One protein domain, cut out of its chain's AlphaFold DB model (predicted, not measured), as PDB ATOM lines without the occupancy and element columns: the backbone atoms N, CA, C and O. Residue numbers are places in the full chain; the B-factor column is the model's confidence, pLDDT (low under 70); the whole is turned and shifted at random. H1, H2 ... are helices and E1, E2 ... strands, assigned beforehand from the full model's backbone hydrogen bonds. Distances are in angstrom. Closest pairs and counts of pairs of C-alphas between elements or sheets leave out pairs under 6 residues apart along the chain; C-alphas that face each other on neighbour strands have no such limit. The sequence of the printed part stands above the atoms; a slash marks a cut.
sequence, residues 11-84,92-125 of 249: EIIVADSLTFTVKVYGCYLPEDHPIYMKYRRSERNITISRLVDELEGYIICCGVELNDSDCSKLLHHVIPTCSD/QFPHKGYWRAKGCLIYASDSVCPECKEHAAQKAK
ATOM      1  N   GLU A  11      42.493 -79.113  28.241       93.25
ATOM      2  CA  GLU A  11      41.669 -80.155  27.637       93.25
ATOM      3  C   GLU A  11      40.296 -80.128  28.314       93.25
ATOM      4  O   GLU A  11      40.192 -80.300  29.532       93.25
ATOM      5  N   ILE A  12      39.243 -79.890  27.531       94.44
ATOM      6  CA  ILE A  12      37.852 -79.951  27.991       94.44
ATOM      7  C   ILE A  12      37.275 -81.278  27.508       94.44
ATOM      8  O   ILE A  12      37.211 -81.541  26.311       94.44
ATOM      9  N   ILE A  13      36.864 -82.115  28.451       94.00
ATOM     10  CA  ILE A  13      36.330 -83.450  28.196       94.00
ATOM     11  C   ILE A  13      34.854 -83.431  28.553       94.00
ATOM     12  O   ILE A  13      34.498 -83.181  29.706       94.00
ATOM     13  N   VAL A  14      34.013 -83.728  27.571       94.25
ATOM     14  CA  VAL A  14      32.556 -83.730  27.697       94.25
ATOM     15  C   VAL A  14      32.069 -85.171  27.638       94.25
ATOM     16  O   VAL A  14      32.361 -85.891  26.687       94.25
ATOM     17  N   ALA A  15      31.356 -85.602  28.672       93.38
ATOM     18  CA  ALA A  15      30.716 -86.908  28.720       93.38
ATOM     19  C   ALA A  15      29.352 -86.884  28.014       93.38
ATOM     20  O   ALA A  15      28.717 -85.834  27.916       93.38
ATOM     21  N   ASP A  16      28.838 -88.059  27.646       92.31
ATOM     22  CA  ASP A  16      27.511 -88.224  27.025       92.31
ATOM     23  C   ASP A  16      26.365 -87.635  27.870       92.31
ATOM     24  O   ASP A  16      25.322 -87.236  27.355       92.31
ATOM     25  N   SER A  17      26.564 -87.525  29.189       93.38
ATOM     26  CA  SER A  17      25.639 -86.869  30.119       93.38
ATOM     27  C   SER A  17      25.604 -85.339  29.999       93.38
ATOM     28  O   SER A  17      24.899 -84.689  30.776       93.38
ATOM     29  N   LEU A  18      26.360 -84.756  29.062       90.88
ATOM     30  CA  LEU A  18      26.649 -83.321  28.960       90.88
ATOM     31  C   LEU A  18      27.373 -82.782  30.198       90.88
ATOM     32  O   LEU A  18      27.224 -81.611  30.561       90.88
ATOM     33  N   THR A  19      28.108 -83.650  30.895       94.19
ATOM     34  CA  THR A  19      28.957 -83.266  32.020       94.19
ATOM     35  C   THR A  19      30.351 -82.968  31.501       94.19
ATOM     36  O   THR A  19      30.919 -83.805  30.806       94.19
ATOM     37  N   PHE A  20      30.921 -81.817  31.848       95.12
ATOM     38  CA  PHE A  20      32.270 -81.458  31.424       95.12
ATOM     39  C   PHE A  20      33.279 -81.553  32.570       95.12
ATOM     40  O   PHE A  20      32.980 -81.271  33.734       95.12
ATOM     41  N   THR A  21      34.506 -81.917  32.216       95.56
ATOM     42  CA  THR A  21      35.685 -81.871  33.081       95.56
ATOM     43  C   THR A  21      36.815 -81.180  32.338       95.56
ATOM     44  O   THR A  21      36.915 -81.261  31.119       95.56
ATOM     45  N   VAL A  22      37.653 -80.469  33.075       94.88
ATOM     46  CA  VAL A  22      38.762 -79.687  32.540       94.88
ATOM     47  C   VAL A  22      40.057 -80.224  33.127       94.88
ATOM     48  O   VAL A  22      40.174 -80.412  34.346       94.88
ATOM     49  N   LYS A  23      41.031 -80.454  32.252       92.88
ATOM     50  CA  LYS A  23      42.419 -80.714  32.615       92.88
ATOM     51  C   LYS A  23      43.300 -79.584  32.117       92.88
ATOM     52  O   LYS A  23      43.092 -79.066  31.027       92.88
ATOM     53  N   VAL A  24      44.321 -79.272  32.898       90.62
ATOM     54  CA  VAL A  24      45.367 -78.318  32.547       90.62
ATOM     55  C   VAL A  24      46.695 -79.050  32.621       90.62
ATOM     56  O   VAL A  24      47.046 -79.555  33.690       90.62
ATOM     57  N   TYR A  25      47.397 -79.168  31.490       88.00
ATOM     58  CA  TYR A  25      48.621 -79.972  31.361       88.00
ATOM     59  C   TYR A  25      48.500 -81.372  31.998       88.00
ATOM     60  O   TYR A  25      49.337 -81.815  32.780       88.00
ATOM     61  N   GLY A  26      47.397 -82.067  31.704       86.56
ATOM     62  CA  GLY A  26      47.116 -83.410  32.226       86.56
ATOM     63  C   GLY A  26      46.615 -83.475  33.677       86.56
ATOM     64  O   GLY A  26      46.180 -84.544  34.107       86.56
ATOM     65  N   CYS A  27      46.595 -82.366  34.422       88.94
ATOM     66  CA  CYS A  27      46.054 -82.323  35.782       88.94
ATOM     67  C   CYS A  27      44.592 -81.866  35.798       88.94
ATOM     68  O   CYS A  27      44.262 -80.808  35.269       88.94
ATOM     69  N   TYR A  28      43.715 -82.624  36.458       92.31
ATOM     70  CA  TYR A  28      42.312 -82.245  36.631       92.31
ATOM     71  C   TYR A  28      42.153 -81.052  37.577       92.31
ATOM     72  O   TYR A  28      42.789 -81.009  38.633       92.31
ATOM     73  N   LEU A  29      41.246 -80.132  37.235       92.81
ATOM     74  CA  LEU A  29      40.794 -79.112  38.185       92.81
ATOM     75  C   LEU A  29      40.099 -79.773  39.393       92.81
ATOM     76  O   LEU A  29      39.412 -80.787  39.216       92.81
ATOM     77  N   PRO A  30      40.235 -79.211  40.607       92.69
ATOM     78  CA  PRO A  30      39.619 -79.776  41.803       92.69
ATOM     79  C   PRO A  30      38.087 -79.654  41.782       92.69
ATOM     80  O   PRO A  30      37.516 -78.878  41.017       92.69
ATOM     81  N   GLU A  31      37.399 -80.452  42.605       91.25
ATOM     82  CA  GLU A  31      35.929 -80.560  42.612       91.25
ATOM     83  C   GLU A  31      35.215 -79.245  42.926       91.25
ATOM     84  O   GLU A  31      34.204 -78.908  42.316       91.25
ATOM     85  N   ASP A  32      35.797 -78.492  43.842       91.12
ATOM     86  CA  ASP A  32      35.350 -77.208  44.359       91.12
ATOM     87  C   ASP A  32      35.794 -76.013  43.501       91.12
ATOM     88  O   ASP A  32      35.567 -74.865  43.885       91.12
ATOM     89  N   HIS A  33      36.379 -76.251  42.319       93.94
ATOM     90  CA  HIS A  33      36.821 -75.174  41.437       93.94
ATOM     91  C   HIS A  33      35.663 -74.214  41.090       93.94
ATOM     92  O   HIS A  33      34.579 -74.680  40.717       93.94
ATOM     93  N   PRO A  34      35.869 -72.877  41.113       93.25
ATOM     94  CA  PRO A  34      34.805 -71.895  40.882       93.25
ATOM     95  C   PRO A  34      34.001 -72.132  39.600       93.25
ATOM     96  O   PRO A  34      32.779 -71.999  39.601       93.25
ATOM     97  N   ILE A  35      34.666 -72.557  38.522       94.25
ATOM     98  CA  ILE A  35      34.013 -72.870  37.241       94.25
ATOM     99  C   ILE A  35      33.020 -74.036  37.344       94.25
ATOM    100  O   ILE A  35      31.942 -74.005  36.749       94.25
ATOM    101  N   TYR A  36      33.345 -75.045  38.152       94.94
ATOM    102  CA  TYR A  36      32.476 -76.189  38.393       94.94
ATOM    103  C   TYR A  36      31.336 -75.826  39.324       94.94
ATOM    104  O   TYR A  36      30.208 -76.237  39.071       94.94
ATOM    105  N   MET A  37      31.595 -75.009  40.341       93.81
ATOM    106  CA  MET A  37      30.555 -74.540  41.256       93.81
ATOM    107  C   MET A  37      29.545 -73.631  40.548       93.81
ATOM    108  O   MET A  37      28.339 -73.772  40.748       93.81
ATOM    109  N   LYS A  38      30.022 -72.748  39.662       94.56
ATOM    110  CA  LYS A  38      29.192 -71.814  38.890       94.56
ATOM    111  C   LYS A  38      28.281 -72.533  37.896       94.56
ATOM    112  O   LYS A  38      27.087 -72.250  37.849       94.56
ATOM    113  N   TYR A  39      28.821 -73.490  37.140       94.69
ATOM    114  CA  TYR A  39      28.098 -74.155  36.046       94.69
ATOM    115  C   TYR A  39      27.650 -75.584  36.351       94.69
ATOM    116  O   TYR A  39      27.070 -76.254  35.496       94.69
ATOM    117  N   ARG A  40      27.904 -76.077  37.567       92.81
ATOM    118  CA  ARG A  40      27.600 -77.449  38.011       92.81
ATOM    119  C   ARG A  40      28.107 -78.522  37.046       92.81
ATOM    120  O   ARG A  40      27.449 -79.542  36.856       92.81
ATOM    121  N   ARG A  41      29.246 -78.253  36.398       92.44
ATOM    122  CA  ARG A  41      29.877 -79.136  35.404       92.44
ATOM    123  C   ARG A  41      28.958 -79.574  34.269       92.44
ATOM    124  O   ARG A  41      29.148 -80.661  33.746       92.44
ATOM    125  N   SER A  42      27.953 -78.791  33.891       92.75
ATOM    126  CA  SER A  42      27.036 -79.195  32.824       92.75
ATOM    127  C   SER A  42      27.014 -78.195  31.685       92.75
ATOM    128  O   SER A  42      26.822 -77.002  31.909       92.75
ATOM    129  N   GLU A  43      27.104 -78.702  30.456       90.50
ATOM    130  CA  GLU A  43      26.936 -77.891  29.244       90.50
ATOM    131  C   GLU A  43      25.514 -77.342  29.085       90.50
ATOM    132  O   GLU A  43      25.255 -76.429  28.308       90.50
ATOM    133  N   ARG A  44      24.563 -77.843  29.880       90.69
ATOM    134  CA  ARG A  44      23.231 -77.238  29.985       90.69
ATOM    135  C   ARG A  44      23.278 -75.834  30.593       90.69
ATOM    136  O   ARG A  44      22.360 -75.053  30.371       90.69
ATOM    137  N   ASN A  45      24.327 -75.526  31.357       93.62
ATOM    138  CA  ASN A  45      24.490 -74.257  32.065       93.62
ATOM    139  C   ASN A  45      25.526 -73.329  31.405       93.62
ATOM    140  O   ASN A  45      25.609 -72.162  31.783       93.62
ATOM    141  N   ILE A  46      26.315 -73.826  30.446       95.56
ATOM    142  CA  ILE A  46      27.320 -73.056  29.705       95.56
ATOM    143  C   ILE A  46      27.625 -73.715  28.356       95.56
ATOM    144  O   ILE A  46      27.726 -74.931  28.268       95.56
ATOM    145  N   THR A  47      27.815 -72.919  27.304       93.44
ATOM    146  CA  THR A  47      28.296 -73.425  26.010       93.44
ATOM    147  C   THR A  47      29.813 -73.604  26.027       93.44
ATOM    148  O   THR A  47      30.511 -72.816  26.661       93.44
ATOM    149  N   ILE A  48      30.348 -74.572  25.273       92.69
ATOM    150  CA  ILE A  48      31.805 -74.803  25.184       92.69
ATOM    151  C   ILE A  48      32.559 -73.515  24.827       92.69
ATOM    152  O   ILE A  48      33.564 -73.213  25.456       92.69
ATOM    153  N   SER A  49      32.048 -72.716  23.884       93.25
ATOM    154  CA  SER A  49      32.662 -71.437  23.500       93.25
ATOM    155  C   SER A  49      32.839 -70.484  24.683       93.25
ATOM    156  O   SER A  49      33.946 -70.043  24.959       93.25
ATOM    157  N   ARG A  50      31.772 -70.249  25.454       94.25
ATOM    158  CA  ARG A  50      31.823 -69.399  26.649       94.25
ATOM    159  C   ARG A  50      32.704 -69.985  27.745       94.25
ATOM    160  O   ARG A  50      33.286 -69.238  28.522       94.25
ATOM    161  N   LEU A  51      32.762 -71.315  27.844       94.00
ATOM    162  CA  LEU A  51      33.621 -71.992  28.809       94.00
ATOM    163  C   LEU A  51      35.094 -71.761  28.471       94.00
ATOM    164  O   LEU A  51      35.873 -71.477  29.375       94.00
ATOM    165  N   VAL A  52      35.457 -71.847  27.189       93.56
ATOM    166  CA  VAL A  52      36.803 -71.526  26.700       93.56
ATOM    167  C   VAL A  52      37.135 -70.061  26.984       93.56
ATOM    168  O   VAL A  52      38.153 -69.814  27.624       93.56
ATOM    169  N   ASP A  53      36.242 -69.123  26.642       93.81
ATOM    170  CA  ASP A  53      36.442 -67.687  26.905       93.81
ATOM    171  C   ASP A  53      36.694 -67.402  28.399       93.81
ATOM    172  O   ASP A  53      37.559 -66.605  28.762       93.81
ATOM    173  N   GLU A  54      35.953 -68.061  29.302       93.38
ATOM    174  CA  GLU A  54      36.190 -67.917  30.741       93.38
ATOM    175  C   GLU A  54      37.513 -68.547  31.179       93.38
ATOM    176  O   GLU A  54      38.197 -67.967  32.020       93.38
ATOM    177  N   LEU A  55      37.872 -69.716  30.637       93.06
ATOM    178  CA  LEU A  55      39.111 -70.424  30.968       93.06
ATOM    179  C   LEU A  55      40.362 -69.649  30.535       93.06
ATOM    180  O   LEU A  55      41.353 -69.676  31.259       93.06
ATOM    181  N   GLU A  56      40.303 -68.920  29.420       92.00
ATOM    182  CA  GLU A  56      41.384 -68.041  28.954       92.00
ATOM    183  C   GLU A  56      41.685 -66.890  29.926       92.00
ATOM    184  O   GLU A  56      42.813 -66.402  29.986       92.00
ATOM    185  N   GLY A  57      40.702 -66.482  30.736       90.56
ATOM    186  CA  GLY A  57      40.885 -65.481  31.787       90.56
ATOM    187  C   GLY A  57      41.629 -65.992  33.026       90.56
ATOM    188  O   GLY A  57      42.007 -65.188  33.880       90.56
ATOM    189  N   TYR A  58      41.836 -67.306  33.158       92.94
ATOM    190  CA  TYR A  58      42.579 -67.885  34.275       92.94
ATOM    191  C   TYR A  58      44.053 -68.062  33.931       92.94
ATOM    192  O   TYR A  58      44.440 -68.397  32.814       92.94
ATOM    193  N   ILE A  59      44.890 -67.916  34.952       92.25
ATOM    194  CA  ILE A  59      46.319 -68.189  34.865       92.25
ATOM    195  C   ILE A  59      46.690 -69.400  35.713       92.25
ATOM    196  O   ILE A  59      46.034 -69.745  36.699       92.25
ATOM    197  N   ILE A  60      47.771 -70.072  35.320       91.19
ATOM    198  CA  ILE A  60      48.290 -71.218  36.063       91.19
ATOM    199  C   ILE A  60      48.887 -70.724  37.375       91.19
ATOM    200  O   ILE A  60      49.858 -69.971  37.386       91.19
ATOM    201  N   CYS A  61      48.344 -71.204  38.488       92.25
ATOM    202  CA  CYS A  61      48.840 -70.896  39.820       92.25
ATOM    203  C   CYS A  61      50.323 -71.296  39.943       92.25
ATOM    204  O   CYS A  61      50.690 -72.427  39.619       92.25
ATOM    205  N   CYS A  62      51.169 -70.414  40.469       89.69
ATOM    206  CA  CYS A  62      52.601 -70.641  40.679       89.69
ATOM    207  C   CYS A  62      52.902 -71.616  41.829       89.69
ATOM    208  O   CYS A  62      54.010 -72.130  41.930       89.69
ATOM    209  N   GLY A  63      51.912 -71.917  42.670       89.25
ATOM    210  CA  GLY A  63      52.060 -72.896  43.744       89.25
ATOM    211  C   GLY A  63      52.695 -72.305  45.002       89.25
ATOM    212  O   GLY A  63      52.398 -71.174  45.376       89.25
ATOM    213  N   VAL A  64      53.511 -73.108  45.684       86.88
ATOM    214  CA  VAL A  64      54.172 -72.799  46.957       86.88
ATOM    215  C   VAL A  64      55.684 -72.939  46.779       86.88
ATOM    216  O   VAL A  64      56.148 -73.920  46.201       86.88
ATOM    217  N   GLU A  65      56.453 -72.000  47.324       81.06
ATOM    218  CA  GLU A  65      57.917 -72.077  47.344       81.06
ATOM    219  C   GLU A  65      58.419 -73.161  48.319       81.06
ATOM    220  O   GLU A  65      57.897 -73.336  49.433       81.06
ATOM    221  N   LEU A  66      59.438 -73.919  47.900       70.69
ATOM    222  CA  LEU A  66      60.054 -74.954  48.730       70.69
ATOM    223  C   LEU A  66      61.010 -74.328  49.744       70.69
ATOM    224  O   LEU A  66      62.163 -74.059  49.443       70.69
ATOM    225  N   ASN A  67      60.539 -74.208  50.983       63.41
ATOM    226  CA  ASN A  67      61.399 -74.024  52.149       63.41
ATOM    227  C   ASN A  67      61.501 -75.376  52.887       63.41
ATOM    228  O   ASN A  67      60.732 -75.670  53.805       63.41
ATOM    229  N   ASP A  68      62.342 -76.254  52.333       54.91
ATOM    230  CA  ASP A  68      63.083 -77.396  52.904       54.91
ATOM    231  C   ASP A  68      62.467 -78.417  53.889       54.91
ATOM    232  O   ASP A  68      63.205 -79.271  54.378       54.91
ATOM    233  N   SER A  69      61.171 -78.428  54.243       56.44
ATOM    234  CA  SER A  69      60.760 -79.334  55.351       56.44
ATOM    235  C   SER A  69      59.429 -80.084  55.290       56.44
ATOM    236  O   SER A  69      59.215 -80.919  56.160       56.44
ATOM    237  N   ASP A  70      58.547 -79.900  54.304       60.38
ATOM    238  CA  ASP A  70      57.280 -80.667  54.251       60.38
ATOM    239  C   ASP A  70      56.774 -80.860  52.798       60.38
ATOM    240  O   ASP A  70      55.687 -80.408  52.435       60.38
ATOM    241  N   CYS A  71      57.549 -81.537  51.942       62.41
ATOM    242  CA  CYS A  71      57.146 -81.852  50.558       62.41
ATOM    243  C   CYS A  71      56.056 -82.939  50.482       62.41
ATOM    244  O   CYS A  71      55.357 -83.050  49.483       62.41
ATOM    245  N   SER A  72      55.847 -83.711  51.556       66.75
ATOM    246  CA  SER A  72      54.879 -84.820  51.590       66.75
ATOM    247  C   SER A  72      53.410 -84.381  51.518       66.75
ATOM    248  O   SER A  72      52.527 -85.218  51.361       66.75
ATOM    249  N   LYS A  73      53.127 -83.086  51.702       77.50
ATOM    250  CA  LYS A  73      51.776 -82.501  51.611       77.50
ATOM    251  C   LYS A  73      51.551 -81.732  50.308       77.50
ATOM    252  O   LYS A  73      50.481 -81.150  50.135       77.50
ATOM    253  N   LEU A  74      52.563 -81.691  49.444       84.12
ATOM    254  CA  LEU A  74      52.546 -80.958  48.190       84.12
ATOM    255  C   LEU A  74      52.453 -81.942  47.025       84.12
ATOM    256  O   LEU A  74      53.025 -83.028  47.059       84.12
ATOM    257  N   LEU A  75      51.724 -81.541  45.993       84.69
ATOM    258  CA  LEU A  75      51.658 -82.233  44.717       84.69
ATOM    259  C   LEU A  75      52.645 -81.570  43.754       84.69
ATOM    260  O   LEU A  75      52.598 -80.355  43.559       84.69
ATOM    261  N   HIS A  76      53.535 -82.366  43.163       86.88
ATOM    262  CA  HIS A  76      54.451 -81.896  42.130       86.88
ATOM    263  C   HIS A  76      53.761 -81.976  40.766       86.88
ATOM    264  O   HIS A  76      53.430 -83.063  40.298       86.88
ATOM    265  N   HIS A  77      53.518 -80.824  40.150       85.56
ATOM    266  CA  HIS A  77      52.934 -80.700  38.821       85.56
ATOM    267  C   HIS A  77      54.023 -80.237  37.850       85.56
ATOM    268  O   HIS A  77      54.486 -79.103  37.946       85.56
ATOM    269  N   VAL A  78      54.425 -81.111  36.928       83.44
ATOM    270  CA  VAL A  78      55.453 -80.832  35.918       83.44
ATOM    271  C   VAL A  78      54.792 -80.462  34.595       83.44
ATOM    272  O   VAL A  78      53.987 -81.231  34.076       83.44
ATOM    273  N   ILE A  79      55.141 -79.296  34.060       83.75
ATOM    274  CA  ILE A  79      54.618 -78.765  32.800       83.75
ATOM    275  C   ILE A  79      55.751 -78.773  31.767       83.75
ATOM    276  O   ILE A  79      56.776 -78.143  32.024       83.75
ATOM    277  N   PRO A  80      55.614 -79.451  30.616       76.94
ATOM    278  CA  PRO A  80      56.605 -79.372  29.543       76.94
ATOM    279  C   PRO A  80      56.772 -77.929  29.050       76.94
ATOM    280  O   PRO A  80      55.785 -77.215  28.875       76.94
ATOM    281  N   THR A  81      58.006 -77.497  28.805       71.00
ATOM    282  CA  THR A  81      58.303 -76.178  28.228       71.00
ATOM    283  C   THR A  81      58.933 -76.352  26.858       71.00
ATOM    284  O   THR A  81      59.850 -77.146  26.713       71.00
ATOM    285  N   CYS A  82      58.477 -75.611  25.851       59.41
ATOM    286  CA  CYS A  82      59.160 -75.568  24.560       59.41
ATOM    287  C   CYS A  82      60.328 -74.581  24.679       59.41
ATOM    288  O   CYS A  82      60.104 -73.374  24.746       59.41
ATOM    289  N   SER A  83      61.556 -75.086  24.799       56.22
ATOM    290  CA  SER A  83      62.762 -74.254  24.795       56.22
ATOM    291  C   SER A  83      63.369 -74.287  23.395       56.22
ATOM    292  O   SER A  83      63.980 -75.282  23.024       56.22
ATOM    293  N   ASP A  84      63.231 -73.201  22.633       52.66
ATOM    294  CA  ASP A  84      63.892 -73.049  21.322       52.66
ATOM    295  C   ASP A  84      65.387 -72.685  21.452       52.66
ATOM    296  O   ASP A  84      66.112 -72.580  20.462       52.66
ATOM    297  N   GLN A  92      67.006 -83.917  28.910       60.97
ATOM    298  CA  GLN A  92      66.443 -84.567  27.719       60.97
ATOM    299  C   GLN A  92      65.036 -84.046  27.350       60.97
ATOM    300  O   GLN A  92      64.600 -84.219  26.215       60.97
ATOM    301  N   PHE A  93      64.336 -83.396  28.293       63.78
ATOM    302  CA  PHE A  93      63.023 -82.779  28.092       63.78
ATOM    303  C   PHE A  93      62.887 -81.503  28.946       63.78
ATOM    304  O   PHE A  93      62.755 -81.615  30.171       63.78
ATOM    305  N   PRO A  94      62.894 -80.298  28.344       69.88
ATOM    306  CA  PRO A  94      62.703 -79.052  29.083       69.88
ATOM    307  C   PRO A  94      61.330 -79.028  29.764       69.88
ATOM    308  O   PRO A  94      60.291 -79.268  29.140       69.88
ATOM    309  N   HIS A  95      61.320 -78.760  31.068       78.44
ATOM    310  CA  HIS A  95      60.105 -78.762  31.873       78.44
ATOM    311  C   HIS A  95      60.156 -77.720  32.995       78.44
ATOM    312  O   HIS A  95      61.213 -77.337  33.487       78.44
ATOM    313  N   LYS A  96      58.978 -77.287  33.444       82.81
ATOM    314  CA  LYS A  96      58.788 -76.404  34.592       82.81
ATOM    315  C   LYS A  96      57.967 -77.109  35.665       82.81
ATOM    316  O   LYS A  96      56.793 -77.420  35.468       82.81
ATOM    317  N   GLY A  97      58.596 -77.365  36.808       85.31
ATOM    318  CA  GLY A  97      57.955 -77.964  37.979       85.31
ATOM    319  C   GLY A  97      57.268 -76.923  38.863       85.31
ATOM    320  O   GLY A  97      57.858 -75.905  39.219       85.31
ATOM    321  N   TYR A  98      56.027 -77.198  39.256       88.25
ATOM    322  CA  TYR A  98      55.249 -76.408  40.205       88.25
ATOM    323  C   TYR A  98      54.863 -77.268  41.404       88.25
ATOM    324  O   TYR A  98      54.253 -78.328  41.256       88.25
ATOM    325  N   TRP A  99      55.145 -76.784  42.608       89.19
ATOM    326  CA  TRP A  99      54.745 -77.451  43.843       89.19
ATOM    327  C   TRP A  99      53.444 -76.859  44.361       89.19
ATOM    328  O   TRP A  99      53.354 -75.665  44.620       89.19
ATOM    329  N   ARG A 100      52.405 -77.680  44.491       90.00
ATOM    330  CA  ARG A 100      51.039 -77.217  44.759       90.00
ATOM    331  C   ARG A 100      50.530 -77.771  46.078       90.00
ATOM    332  O   ARG A 100      50.742 -78.942  46.382       90.00
ATOM    333  N   ALA A 101      49.836 -76.949  46.859       89.56
ATOM    334  CA  ALA A 101      49.124 -77.431  48.037       89.56
ATOM    335  C   ALA A 101      47.991 -78.392  47.633       89.56
ATOM    336  O   ALA A 101      47.448 -78.309  46.526       89.56
ATOM    337  N   LYS A 102      47.608 -79.300  48.537       87.31
ATOM    338  CA  LYS A 102      46.407 -80.125  48.350       87.31
ATOM    339  C   LYS A 102      45.183 -79.211  48.210       87.31
ATOM    340  O   LYS A 102      44.964 -78.376  49.079       87.31
ATOM    341  N   GLY A 103      44.409 -79.395  47.142       87.06
ATOM    342  CA  GLY A 103      43.259 -78.538  46.822       87.06
ATOM    343  C   GLY A 103      43.601 -77.295  45.993       87.06
ATOM    344  O   GLY A 103      42.732 -76.469  45.769       87.06
ATOM    345  N   CYS A 104      44.840 -77.144  45.511       92.19
ATOM    346  CA  CYS A 104      45.186 -76.055  44.598       92.19
ATOM    347  C   CYS A 104      44.247 -76.026  43.383       92.19
ATOM    348  O   CYS A 104      44.085 -77.040  42.705       92.19
ATOM    349  N   LEU A 105      43.715 -74.843  43.067       92.62
ATOM    350  CA  LEU A 105      42.816 -74.638  41.927       92.62
ATOM    351  C   LEU A 105      43.455 -74.909  40.560       92.62
ATOM    352  O   LEU A 105      42.735 -75.145  39.600       92.62
ATOM    353  N   ILE A 106      44.792 -74.938  40.471       92.12
ATOM    354  CA  ILE A 106      45.590 -75.044  39.235       92.12
ATOM    355  C   ILE A 106      45.394 -73.835  38.319       92.12
ATOM    356  O   ILE A 106      46.369 -73.129  38.084       92.12
ATOM    357  N   TYR A 107      44.167 -73.567  37.881       92.88
ATOM    358  CA  TYR A 107      43.734 -72.316  37.276       92.88
ATOM    359  C   TYR A 107      43.152 -71.380  38.328       92.88
ATOM    360  O   TYR A 107      42.257 -71.731  39.086       92.88
ATOM    361  N   ALA A 108      43.708 -70.180  38.411       91.75
ATOM    362  CA  ALA A 108      43.303 -69.167  39.368       91.75
ATOM    363  C   ALA A 108      43.253 -67.800  38.687       91.75
ATOM    364  O   ALA A 108      43.923 -67.568  37.683       91.75
ATOM    365  N   SER A 109      42.435 -66.898  39.226       89.50
ATOM    366  CA  SER A 109      42.370 -65.510  38.750       89.50
ATOM    367  C   SER A 109      43.644 -64.727  39.090       89.50
ATOM    368  O   SER A 109      43.992 -63.779  38.398       89.50
ATOM    369  N   ASP A 110      44.353 -65.158  40.136       89.38
ATOM    370  CA  ASP A 110      45.623 -64.595  40.589       89.38
ATOM    371  C   ASP A 110      46.783 -65.567  40.338       89.38
ATOM    372  O   ASP A 110      46.594 -66.780  40.226       89.38
ATOM    373  N   SER A 111      48.016 -65.049  40.386       89.00
ATOM    374  CA  SER A 111      49.238 -65.851  40.232       89.00
ATOM    375  C   SER A 111      49.377 -66.955  41.282       89.00
ATOM    376  O   SER A 111      49.988 -67.984  41.012       89.00
ATOM    377  N   VAL A 112      48.803 -66.783  42.473       90.94
ATOM    378  CA  VAL A 112      48.772 -67.804  43.528       90.94
ATOM    379  C   VAL A 112      47.339 -67.961  44.024       90.94
ATOM    380  O   VAL A 112      46.713 -66.987  44.452       90.94
ATOM    381  N   CYS A 113      46.820 -69.190  43.990       92.19
ATOM    382  CA  CYS A 113      45.460 -69.481  44.436       92.19
ATOM    383  C   CYS A 113      45.312 -69.360  45.969       92.19
ATOM    384  O   CYS A 113      46.318 -69.431  46.689       92.19
ATOM    385  N   PRO A 114      44.080 -69.196  46.489       90.94
ATOM    386  CA  PRO A 114      43.814 -69.067  47.924       90.94
ATOM    387  C   PRO A 114      44.406 -70.204  48.764       90.94
ATOM    388  O   PRO A 114      45.007 -69.942  49.801       90.94
ATOM    389  N   GLU A 115      44.342 -71.447  48.290       90.25
ATOM    390  CA  GLU A 115      44.829 -72.629  49.013       90.25
ATOM    391  C   GLU A 115      46.357 -72.626  49.123       90.25
ATOM    392  O   GLU A 115      46.923 -72.943  50.170       90.25
ATOM    393  N   CYS A 116      47.049 -72.221  48.054       89.88
ATOM    394  CA  CYS A 116      48.503 -72.072  48.066       89.88
ATOM    395  C   CYS A 116      48.937 -70.878  48.932       89.88
ATOM    396  O   CYS A 116      49.913 -70.999  49.678       89.88
ATOM    397  N   LYS A 117      48.190 -69.761  48.905       89.69
ATOM    398  CA  LYS A 117      48.406 -68.606  49.796       89.69
ATOM    399  C   LYS A 117      48.225 -68.999  51.265       89.69
ATOM    400  O   LYS A 117      49.069 -68.672  52.097       89.69
ATOM    401  N   GLU A 118      47.164 -69.736  51.592       87.81
ATOM    402  CA  GLU A 118      46.902 -70.201  52.954       87.81
ATOM    403  C   GLU A 118      47.991 -71.165  53.428       87.81
ATOM    404  O   GLU A 118      48.510 -71.021  54.535       87.81
ATOM    405  N   HIS A 119      48.406 -72.107  52.578       85.38
ATOM    406  CA  HIS A 119      49.488 -73.028  52.908       85.38
ATOM    407  C   HIS A 119      50.802 -72.289  53.204       85.38
ATOM    408  O   HIS A 119      51.498 -72.623  54.167       85.38
ATOM    409  N   ALA A 120      51.129 -71.262  52.415       83.06
ATOM    410  CA  ALA A 120      52.279 -70.400  52.672       83.06
ATOM    411  C   ALA A 120      52.128 -69.636  54.003       83.06
ATOM    412  O   ALA A 120      53.050 -69.620  54.821       83.06
ATOM    413  N   ALA A 121      50.941 -69.091  54.289       80.12
ATOM    414  CA  ALA A 121      50.657 -68.379  55.536       80.12
ATOM    415  C   ALA A 121      50.700 -69.288  56.782       80.12
ATOM    416  O   ALA A 121      51.163 -68.865  57.840       80.12
ATOM    417  N   GLN A 122      50.268 -70.550  56.679       71.62
ATOM    418  CA  GLN A 122      50.375 -71.538  57.760       71.62
ATOM    419  C   GLN A 122      51.831 -71.901  58.093       71.62
ATOM    420  O   GLN A 122      52.106 -72.311  59.221       71.62
ATOM    421  N   LYS A 123      52.759 -71.760  57.135       63.38
ATOM    422  CA  LYS A 123      54.208 -71.875  57.379       63.38
ATOM    423  C   LYS A 123      54.816 -70.586  57.940       63.38
ATOM    424  O   LYS A 123      55.783 -70.669  58.689       63.38
ATOM    425  N   ALA A 124      54.263 -69.424  57.586       57.91
ATOM    426  CA  ALA A 124      54.713 -68.120  58.078       57.91
ATOM    427  C   ALA A 124      54.241 -67.824  59.509       57.91
ATOM    428  O   ALA A 124      54.930 -67.140  60.267       57.91
ATOM    429  N   LYS A 125      53.090 -68.369  59.923       49.09
ATOM    430  CA  LYS A 125      52.776 -68.468  61.347       49.09
ATOM    431  C   LYS A 125      53.840 -69.375  61.952       49.09
ATOM    432  O   LYS A 125      53.974 -70.501  61.463       49.09
TER     433      LYS A 125
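This is residues 11 to 84 and 92 to 125 of the 249 residues of an uncharacterized protein of Stylophora pistillata (UniProt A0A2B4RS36). Two loosely joined lobes make this domain: one holds the short hairpin E1 and E2 with the small helices H1 and H2 near it, the other a longer antiparallel ribbon, E3 and E4, with H3 packed on one end of E4. Between the lobes run stretches without named elements, and residues 59 to 60 pair there with residues 107 to 108. The printed part has 108 residues, with three named helices and four named strands in the order E1 E2 H1 H2 E3 E4 H3, in two antiparallel sheets of two strands; the class is mixed, helices and strands, and under half of the residues are in named elements. The whole is only just compact, close to loose, with a radius of gyration of the C-alphas of 15.4 A and spans of 46 by 39 by 22 A.

Find C-alpha 11 at (41.669, -80.155, 27.637), where E1, residues 11 to 14, begins; E2 follows as residues 20 to 24. H1 is residues 34 to 39 and H2 residues 48 to 56, 12.3 A long. Look for E3 at residues 74 to 80, 19.1 A, and E4 at residues 95 to 101, 19.6 A. H3, residues 114 to 124, runs 14.9 A to C-alpha 124 at (54.713, -68.120, 58.078).

In the hairpin E1 and E2, see N 13 and O 21 at 2.8 A. H2 is near E1, and H1 near E2. In E3 and E4, antiparallel at 156 degrees, find N 77 and O 98 at 2.8 A. The closest C-alphas of E4 and H3 are those of Ala 101 and Cys 116, 5.4 A apart. E2 and E3 are apart. In H1, H2 and H3 every O i to N i+4 pair is within hydrogen-bond range.

The farthest C-alphas, those of Asp 16 and Lys 125, are 47.0 A apart. Residues 85 to 91 are not printed, and C-alphas 84 and 92 are 13.4 A apart across the cut. The links H2 to E3 and E4 to H3 are long. Look for pLDDT under 70 at residues 67 to 72, 82 to 84, 92 to 94 and 123 to 125.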